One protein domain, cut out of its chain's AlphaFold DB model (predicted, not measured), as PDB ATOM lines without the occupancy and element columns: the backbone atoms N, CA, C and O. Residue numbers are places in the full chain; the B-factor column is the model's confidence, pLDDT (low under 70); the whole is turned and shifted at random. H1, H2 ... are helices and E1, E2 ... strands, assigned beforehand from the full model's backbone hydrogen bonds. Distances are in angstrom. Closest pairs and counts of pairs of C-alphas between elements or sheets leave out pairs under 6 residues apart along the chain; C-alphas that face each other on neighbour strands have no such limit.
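What this domain is: This is residues 3 to 20 and 83 to 132 of the 132 residues of an uncharacterized protein of Chitinophagaceae bacterium (UniProt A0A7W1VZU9). A strongly twisted sheet of five antiparallel strands, E3 - E2 - E1 - E5 - E4 in order across it, makes the core, with a helix on each of its opposite faces. H2 covers part of one face, over E1 and E5, while the shorter H1 sits on the other face, beside the strands, and the two helices lie toward opposite ends of the longest axis. The printed part has 68 residues with two named helices and five named strands, in the order E1, H1, E2, H2, E3, E4, E5 along the chain, and its class is mixed, helices and strands. It is compact, with a radius of gyration of the C-alphas of 10.7 A, and rounded, spanning 28 by 21 by 20 A.

Where its parts are: E1 is residues 3 to 6, 10.4 A long, and begins with C-alpha 3 at (22.089, 99.182, 104.099). H1 is residues 10 to 16, 9.9 A long. After the cut comes E2, residues 84 to 89, 15.2 A long. H2 is residues 94 to 102, 12.3 A long, with C-alpha 94 at (14.289, 96.552, 110.495). E3 is residues 111 to 113, 6.5 A, and E4 is residues 119 to 124, 15.0 A. E5, residues 127 to 131, is 13.8 A long and ends with C-alpha 131 at (22.707, 95.534, 109.554).

How they stand to each other: E1 and E5 are antiparallel neighbours at 157 degrees, with N 5 and O 128 within hydrogen-bond range at 2.9 A. E2 and E1 are antiparallel at 120 degrees, with N 4 and O 87 at 2.8 A. E2 pairs in a staggered way, with E3 over residues 84 to 86 and with E1 over 87 to 88. E3 and E2 are antiparallel at 122 degrees, with N 84 and O 113 at 2.8 A. E4 and E5 form an antiparallel hairpin at 160 degrees, with N 129 and O 122 at 2.9 A. E3 and E4 are the edge strands. H2 is on the sheet at a height of 8.7 A, over E5 and only just over E1, on which 3 of its C-alphas fall. On the local plane it stands at 31 degrees to E5, only just slantwise to the strands. Its closest C-alphas to E5 are those of Ile 98 and Ile 129, 7.6 A apart. H1 is on the opposite face at a height of 8.6 A, over none of the strands; its closest C-alphas to E2 are those of Asp 13 and Ile 84, 7.3 A apart. H1 and H2 are apart. In H1 and H2 every O i to N i+4 pair is within hydrogen-bond range.

The domain as a whole: The C-alphas of Ser 20 and Asp 92 are the two farthest apart, at 29.3 A. Residues 21 to 82 are cut out, and C-alphas 20 and 83 are 10.5 A apart across the cut. Of the links that are printed whole, H2 to E3 is short and the others are tight. The mean pLDDT of the printed part is 90.0, and residues 107 to 109 are under 70.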
ATOM      1  N   ILE A   3      21.681  98.981 105.494       94.44
ATOM      2  CA  ILE A   3      22.089  99.182 104.099       94.44
ATOM      3  C   ILE A   3      21.307  98.226 103.207       94.44
ATOM      4  O   ILE A   3      21.312  97.021 103.440       94.44
ATOM      5  N   ALA A   4      20.660  98.753 102.171       93.88
ATOM      6  CA  ALA A   4      20.005  97.961 101.142       93.88
ATOM      7  C   ALA A   4      20.932  97.679  99.955       93.88
ATOM      8  O   ALA A   4      21.725  98.527  99.553       93.88
ATOM      9  N   ARG A   5      20.776  96.511  99.336       89.75
ATOM     10  CA  ARG A   5      21.430  96.160  98.074       89.75
ATOM     11  C   ARG A   5      20.476  95.365  97.200       89.75
ATOM     12  O   ARG A   5      19.830  94.436  97.681       89.75
ATOM     13  N   THR A   6      20.449  95.684  95.910       88.56
ATOM     14  CA  THR A   6      19.839  94.812  94.906       88.56
ATOM     15  C   THR A   6      20.882  93.854  94.338       88.56
ATOM     16  O   THR A   6      21.946  94.291  93.906       88.56
ATOM     17  N   SER A   7      20.597  92.553  94.353       87.12
ATOM     18  CA  SER A   7      21.443  91.523  93.742       87.12
ATOM     19  C   SER A   7      20.656  90.236  93.519       87.12
ATOM     20  O   SER A   7      19.855  89.845  94.364       87.12
ATOM     21  N   GLU A   8      20.906  89.551  92.407       86.44
ATOM     22  CA  GLU A   8      20.389  88.195  92.167       86.44
ATOM     23  C   GLU A   8      21.294  87.113  92.786       86.44
ATOM     24  O   GLU A   8      20.869  85.973  92.949       86.44
ATOM     25  N   PHE A   9      22.515  87.479  93.194       87.81
ATOM     26  CA  PHE A   9      23.576  86.567  93.639       87.81
ATOM     27  C   PHE A   9      24.211  87.057  94.948       87.81
ATOM     28  O   PHE A   9      25.425  87.227  95.082       87.81
ATOM     29  N   ILE A  10      23.370  87.376  95.937       90.12
ATOM     30  CA  ILE A  10      23.824  88.054  97.159       90.12
ATOM     31  C   ILE A  10      24.834  87.237  97.973       90.12
ATOM     32  O   ILE A  10      25.709  87.809  98.616       90.12
ATOM     33  N   ASN A  11      24.748  85.907  97.956       91.38
ATOM     34  CA  ASN A  11      25.651  85.064  98.737       91.38
ATOM     35  C   ASN A  11      27.058  85.052  98.130       91.38
ATOM     36  O   ASN A  11      28.050  85.105  98.854       91.38
ATOM     37  N   GLU A  12      27.140  85.036  96.804       89.44
ATOM     38  CA  GLU A  12      28.364  85.170  96.027       89.44
ATOM     39  C   GLU A  12      28.975  86.561  96.227       89.44
ATOM     40  O   GLU A  12      30.179  86.678  96.467       89.44
ATOM     41  N   ASP A  13      28.143  87.610  96.212       88.81
ATOM     42  CA  ASP A  13      28.546  88.981  96.540       88.81
ATOM     43  C   ASP A  13      29.161  89.064  97.951       88.81
ATOM     44  O   ASP A  13      30.224  89.664  98.136       88.81
ATOM     45  N   ILE A  14      28.517  88.435  98.941       91.44
ATOM     46  CA  ILE A  14      28.997  88.382 100.327       91.44
ATOM     47  C   ILE A  14      30.330  87.645 100.414       91.44
ATOM     48  O   ILE A  14      31.267  88.155 101.029       91.44
ATOM     49  N   ALA A  15      30.421  86.464  99.798       91.12
ATOM     50  CA  ALA A  15      31.610  85.622  99.847       91.12
ATOM     51  C   ALA A  15      32.821  86.289  99.185       91.12
ATOM     52  O   ALA A  15      33.942  86.164  99.681       91.12
ATOM     53  N   ARG A  16      32.606  87.007  98.075       89.88
ATOM     54  CA  ARG A  16      33.690  87.672  97.344       89.88
ATOM     55  C   ARG A  16      34.127  88.985  97.995       89.88
ATOM     56  O   ARG A  16      35.311  89.304  97.930       89.88
ATOM     57  N   ASN A  17      33.202  89.719  98.620       90.44
ATOM     58  CA  ASN A  17      33.450  90.992  99.307       90.44
ATOM     59  C   ASN A  17      34.137  92.067  98.436       90.44
ATOM     60  O   ASN A  17      35.073  92.741  98.863       90.44
ATOM     61  N   TRP A  18      33.691  92.203  97.188       89.88
ATOM     62  CA  TRP A  18      34.069  93.295  96.289       89.88
ATOM     63  C   TRP A  18      32.926  93.599  95.311       89.88
ATOM     64  O   TRP A  18      32.102  92.722  95.015       89.88
ATOM     65  N   SER A  19      32.868  94.831  94.796       88.00
ATOM     66  CA  SER A  19      31.876  95.229  93.782       88.00
ATOM     67  C   SER A  19      32.458  95.329  92.385       88.00
ATOM     68  O   SER A  19      33.579  95.790  92.175       88.00
ATOM     69  N   SER A  20      31.667  94.891  91.419       88.81
ATOM     70  CA  SER A  20      31.866  95.178  90.011       88.81
ATOM     71  C   SER A  20      31.307  96.549  89.660       88.81
ATOM     72  O   SER A  20      30.341  97.022  90.269       88.81
ATOM     73  N   GLY A  83      34.849  95.473  99.883       89.25
ATOM     74  CA  GLY A  83      33.487  95.718 100.330       89.25
ATOM     75  C   GLY A  83      32.488  95.677  99.191       89.25
ATOM     76  O   GLY A  83      32.845  95.710  98.013       89.25
ATOM     77  N   ILE A  84      31.207  95.645  99.528       88.88
ATOM     78  CA  ILE A  84      30.147  95.774  98.534       88.88
ATOM     79  C   ILE A  84      29.461  97.135  98.634       88.88
ATOM     80  O   ILE A  84      29.414  97.756  99.697       88.88
ATOM     81  N   ALA A  85      28.982  97.627  97.495       89.31
ATOM     82  CA  ALA A  85      28.186  98.840  97.426       89.31
ATOM     83  C   ALA A  85      26.737  98.554  97.848       89.31
ATOM     84  O   ALA A  85      26.174  97.503  97.519       89.31
ATOM     85  N   GLY A  86      26.120  99.504  98.537       89.62
ATOM     86  CA  GLY A  86      24.696  99.495  98.844       89.62
ATOM     87  C   GLY A  86      24.189 100.902  99.131       89.62
ATOM     88  O   GLY A  86      24.951 101.861  99.134       89.62
ATOM     89  N   VAL A  87      22.895 101.040  99.381       91.62
ATOM     90  CA  VAL A  87      22.244 102.311  99.696       91.62
ATOM     91  C   VAL A  87      21.922 102.340 101.182       91.62
ATOM     92  O   VAL A  87      21.247 101.447 101.691       91.62
ATOM     93  N   GLU A  88      22.404 103.359 101.888       92.94
ATOM     94  CA  GLU A  88      22.058 103.556 103.293       92.94
ATOM     95  C   GLU A  88      20.557 103.841 103.432       92.94
ATOM     96  O   GLU A  88      19.983 104.657 102.709       92.94
ATOM     97  N   LEU A  89      19.912 103.148 104.366       92.75
ATOM     98  CA  LEU A  89      18.522 103.364 104.722       92.75
ATOM     99  C   LEU A  89      18.471 104.135 106.038       92.75
ATOM    100  O   LEU A  89      18.853 103.619 107.086       92.75
ATOM    101  N   GLU A  90      17.925 105.347 105.998       91.81
ATOM    102  CA  GLU A  90      17.619 106.127 107.200       91.81
ATOM    103  C   GLU A  90      16.482 105.456 108.001       91.81
ATOM    104  O   GLU A  90      15.314 105.817 107.855       91.81
ATOM    105  N   ALA A  91      16.779 104.437 108.796       94.81
ATOM    106  CA  ALA A  91      15.794 103.675 109.558       94.81
ATOM    107  C   ALA A  91      16.355 103.285 110.926       94.81
ATOM    108  O   ALA A  91      17.513 102.876 111.023       94.81
ATOM    109  N   ASP A  92      15.516 103.353 111.959       95.50
ATOM    110  CA  ASP A  92      15.898 102.976 113.325       95.50
ATOM    111  C   ASP A  92      15.568 101.505 113.620       95.50
ATOM    112  O   ASP A  92      16.081 100.916 114.573       95.50
ATOM    113  N   THR A  93      14.715 100.889 112.795       97.56
ATOM    114  CA  THR A  93      14.266  99.499 112.943       97.56
ATOM    115  C   THR A  93      14.283  98.744 111.614       97.56
ATOM    116  O   THR A  93      14.164  99.336 110.539       97.56
ATOM    117  N   LEU A  94      14.359  97.411 111.681       97.00
ATOM    118  CA  LEU A  94      14.289  96.552 110.495       97.00
ATOM    119  C   LEU A  94      12.970  96.726 109.721       97.00
ATOM    120  O   LEU A  94      12.969  96.726 108.495       97.00
ATOM    121  N   GLU A  95      11.843  96.907 110.410       97.06
ATOM    122  CA  GLU A  95      10.538  97.106 109.762       97.06
ATOM    123  C   GLU A  95      10.478  98.421 108.976       97.06
ATOM    124  O   GLU A  95       9.964  98.455 107.852       97.06
ATOM    125  N   GLU A  96      11.059  99.494 109.517       97.06
ATOM    126  CA  GLU A  96      11.234 100.749 108.786       97.06
ATOM    127  C   GLU A  96      12.182 100.587 107.599       97.06
ATOM    128  O   GLU A  96      11.874 101.082 106.512       97.06
ATOM    129  N   ALA A  97      13.289  99.859 107.771       96.56
ATOM    130  CA  ALA A  97      14.245  99.584 106.705       96.56
ATOM    131  C   ALA A  97      13.585  98.825 105.540       96.56
ATOM    132  O   ALA A  97      13.677  99.259 104.390       96.56
ATOM    133  N   ILE A  98      12.822  97.764 105.826       95.75
ATOM    134  CA  ILE A  98      12.057  97.003 104.822       95.75
ATOM    135  C   ILE A  98      11.069  97.919 104.096       95.75
ATOM    136  O   ILE A  98      10.985  97.905 102.866       95.75
ATOM    137  N   LYS A  99      10.333  98.756 104.839       94.69
ATOM    138  CA  LYS A  99       9.388  99.706 104.245       94.69
ATOM    139  C   LYS A  99      10.099 100.719 103.348       94.69
ATOM    140  O   LYS A  99       9.588 101.016 102.270       94.69
ATOM    141  N   LYS A 100      11.244 101.263 103.765       92.81
ATOM    142  CA  LYS A 100      12.007 102.228 102.962       92.81
ATOM    143  C   LYS A 100      12.554 101.590 101.695       92.81
ATOM    144  O   LYS A 100      12.340 102.146 100.622       92.81
ATOM    145  N   MET A 101      13.160 100.412 101.803       92.50
ATOM    146  CA  MET A 101      13.690  99.662 100.667       92.50
ATOM    147  C   MET A 101      12.618  99.402  99.601       92.50
ATOM    148  O   MET A 101      12.832  99.705  98.436       92.50
ATOM    149  N   LYS A 102      11.424  98.936  99.997       88.00
ATOM    150  CA  LYS A 102      10.313  98.659  99.064       88.00
ATOM    151  C   LYS A 102       9.764  99.897  98.347       88.00
ATOM    152  O   LYS A 102       9.098  99.764  97.327       88.00
ATOM    153  N   ASN A 103      10.012 101.089  98.891       84.50
ATOM    154  CA  ASN A 103       9.548 102.362  98.336       84.50
ATOM    155  C   ASN A 103      10.675 103.187  97.693       84.50
ATOM    156  O   ASN A 103      10.422 104.311  97.260       84.50
ATOM    157  N   SER A 104      11.901 102.663  97.649       75.94
ATOM    158  CA  SER A 104      13.077 103.382  97.158       75.94
ATOM    159  C   SER A 104      13.744 102.603  96.035       75.94
ATOM    160  O   SER A 104      13.757 101.375  96.029       75.94
ATOM    161  N   TRP A 105      14.344 103.320  95.089       74.00
ATOM    162  CA  TRP A 105      15.278 102.691  94.165       74.00
ATOM    163  C   TRP A 105      16.597 102.445  94.903       74.00
ATOM    164  O   TRP A 105      17.192 103.382  95.429       74.00
ATOM    165  N   VAL A 106      17.020 101.183  94.974       72.94
ATOM    166  CA  VAL A 106      18.233 100.734  95.689       72.94
ATOM    167  C   VAL A 106      19.334 100.244  94.738       72.94
ATOM    168  O   VAL A 106      20.204  99.460  95.115       72.94
ATOM    169  N   GLY A 107      19.309 100.741  93.499       66.56
ATOM    170  CA  GLY A 107      20.488 100.805  92.634       66.56
ATOM    171  C   GLY A 107      21.192 102.154  92.807       66.56
ATOM    172  O   GLY A 107      20.607 103.094  93.336       66.56
ATOM    173  N   GLY A 108      22.439 102.277  92.365       61.22
ATOM    174  CA  GLY A 108      23.181 103.545  92.402       61.22
ATOM    175  C   GLY A 108      24.486 103.489  93.199       61.22
ATOM    176  O   GLY A 108      24.712 102.582  94.002       61.22
ATOM    177  N   GLN A 109      25.341 104.495  92.973       61.25
ATOM    178  CA  GLN A 109      26.445 104.812  93.877       61.25
ATOM    179  C   GLN A 109      25.883 105.002  95.282       61.25
ATOM    180  O   GLN A 109      24.911 105.733  95.481       61.25
ATOM    181  N   GLY A 110      26.504 104.356  96.255       77.12
ATOM    182  CA  GLY A 110      26.074 104.446  97.634       77.12
ATOM    183  C   GLY A 110      27.228 104.196  98.584       77.12
ATOM    184  O   GLY A 110      28.390 104.449  98.268       77.12
ATOM    185  N   VAL A 111      26.901 103.724  99.775       87.88
ATOM    186  CA  VAL A 111      27.880 103.443 100.815       87.88
ATOM    187  C   VAL A 111      28.614 102.137 100.524       87.88
ATOM    188  O   VAL A 111      28.033 101.149 100.071       87.88
ATOM    189  N   LYS A 112      29.919 102.137 100.797       90.44
ATOM    190  CA  LYS A 112      30.735 100.924 100.843       90.44
ATOM    191  C   LYS A 112      30.647 100.313 102.227       90.44
ATOM    192  O   LYS A 112      30.824 101.030 103.210       90.44
ATOM    193  N   PHE A 113      30.513  98.997 102.294       91.31
ATOM    194  CA  PHE A 113      30.683  98.268 103.542       91.31
ATOM    195  C   PHE A 113      31.392  96.930 103.349       91.31
ATOM    196  O   PHE A 113      31.262  96.305 102.297       91.31
ATOM    197  N   ASP A 114      32.140  96.500 104.367       92.88
ATOM    198  CA  ASP A 114      32.729  95.160 104.423       92.88
ATOM    199  C   ASP A 114      31.650  94.167 104.875       92.88
ATOM    200  O   ASP A 114      31.012  94.347 105.915       92.88
ATOM    201  N   THR A 115      31.431  93.108 104.099       91.44
ATOM    202  CA  THR A 115      30.427  92.083 104.413       91.44
ATOM    203  C   THR A 115      30.789  91.253 105.641       91.44
ATOM    204  O   THR A 115      29.914  90.603 106.207       91.44
ATOM    205  N   LYS A 116      32.050  91.286 106.087       91.12
ATOM    206  CA  LYS A 116      32.509  90.612 107.312       91.12
ATOM    207  C   LYS A 116      32.049  91.311 108.587       91.12
ATOM    208  O   LYS A 116      31.884  90.643 109.604       91.12
ATOM    209  N   ASP A 117      31.833  92.621 108.511       93.69
ATOM    210  CA  ASP A 117      31.359  93.450 109.621       93.69
ATOM    211  C   ASP A 117      29.840  93.681 109.556       93.69
ATOM    212  O   ASP A 117      29.275  94.369 110.401       93.69
ATOM    213  N   ALA A 118      29.170  93.097 108.560       94.62
ATOM    214  CA  ALA A 118      27.750  93.266 108.310       94.62
ATOM    215  C   ALA A 118      26.988  91.949 108.476       94.62
ATOM    216  O   ALA A 118      27.481  90.856 108.191       94.62
ATOM    217  N   LYS A 119      25.726  92.048 108.885       96.44
ATOM    218  CA  LYS A 119      24.813  90.911 109.001       96.44
ATOM    219  C   LYS A 119      23.675  91.054 108.002       96.44
ATOM    220  O   LYS A 119      22.924  92.019 108.067       96.44
ATOM    221  N   LEU A 120      23.489  90.070 107.123       96.62
ATOM    222  CA  LEU A 120      22.285  89.989 106.292       96.62
ATOM    223  C   LEU A 120      21.074  89.701 107.197       96.62
ATOM    224  O   LEU A 120      20.973  88.621 107.783       96.62
ATOM    225  N   VAL A 121      20.181  90.679 107.351       97.75
ATOM    226  CA  VAL A 121      19.020  90.617 108.262       97.75
ATOM    227  C   VAL A 121      17.688  90.468 107.532       97.75
ATOM    228  O   VAL A 121      16.698  90.078 108.148       97.75
ATOM    229  N   TYR A 122      17.658  90.741 106.227       97.06
ATOM    230  CA  TYR A 122      16.490  90.535 105.376       97.06
ATOM    231  C   TYR A 122      16.907  90.245 103.934       97.06
ATOM    232  O   TYR A 122      17.873  90.825 103.439       97.06
ATOM    233  N   SER A 123      16.167  89.362 103.270       95.50
ATOM    234  CA  SER A 123      16.375  88.976 101.875       95.50
ATOM    235  C   SER A 123      15.037  88.520 101.285       95.50
ATOM    236  O   SER A 123      14.419  87.591 101.808       95.50
ATOM    237  N   GLU A 124      14.559  89.212 100.253       94.06
ATOM    238  CA  GLU A 124      13.335  88.885  99.510       94.06
ATOM    239  C   GLU A 124      13.546  89.224  98.031       94.06
ATOM    240  O   GLU A 124      13.916  90.350  97.694       94.06
ATOM    241  N   ASP A 125      13.323  88.245  97.150       91.06
ATOM    242  CA  ASP A 125      13.632  88.333  95.720       91.06
ATOM    243  C   ASP A 125      15.084  88.798  95.485       91.06
ATOM    244  O   ASP A 125      16.031  88.168  95.957       91.06
ATOM    245  N   ASN A 126      15.275  89.907  94.772       90.31
ATOM    246  CA  ASN A 126      16.578  90.510  94.523       90.31
ATOM    247  C   ASN A 126      16.921  91.641  95.505       90.31
ATOM    248  O   ASN A 126      17.886  92.361  95.263       90.31
ATOM    249  N   TYR A 127      16.168  91.820  96.592       92.44
ATOM    250  CA  TYR A 127      16.361  92.893  97.564       92.44
ATOM    251  C   TYR A 127      16.887  92.377  98.906       92.44
ATOM    252  O   TYR A 127      16.304  91.487  99.527       92.44
ATOM    253  N   HIS A 128      17.959  93.000  99.397       94.12
ATOM    254  CA  HIS A 128      18.695  92.550 100.582       94.12
ATOM    255  C   HIS A 128      18.955  93.710 101.537       94.12
ATOM    256  O   HIS A 128      19.291  94.800 101.079       94.12
ATOM    257  N   ILE A 129      18.840  93.480 102.849       95.94
ATOM    258  CA  ILE A 129      19.199  94.462 103.886       95.94
ATOM    259  C   ILE A 129      20.270  93.885 104.801       95.94
ATOM    260  O   ILE A 129      20.108  92.807 105.383       95.94
ATOM    261  N   PHE A 130      21.328  94.665 104.972       96.25
ATOM    262  CA  PHE A 130      22.397  94.442 105.926       96.25
ATOM    263  C   PHE A 130      22.232  95.350 107.138       96.25
ATOM    264  O   PHE A 130      21.897  96.526 107.000       96.25
ATOM    265  N   GLU A 131      22.493  94.799 108.314       96.94
ATOM    266  CA  GLU A 131      22.707  95.534 109.554       96.94
ATOM    267  C   GLU A 131      24.213  95.629 109.809       96.94
ATOM    268  O   GLU A 131      24.903  94.606 109.793       96.94
ATOM    269  N   ILE A 132      24.700  96.854 110.012       92.62
ATOM    270  CA  ILE A 132      26.090  97.189 110.370       92.62
ATOM    271  C   ILE A 132      26.112  97.886 111.721       92.62
ATOM    272  O   ILE A 132      25.251  98.786 111.919       92.62
TER     273      ILE A 132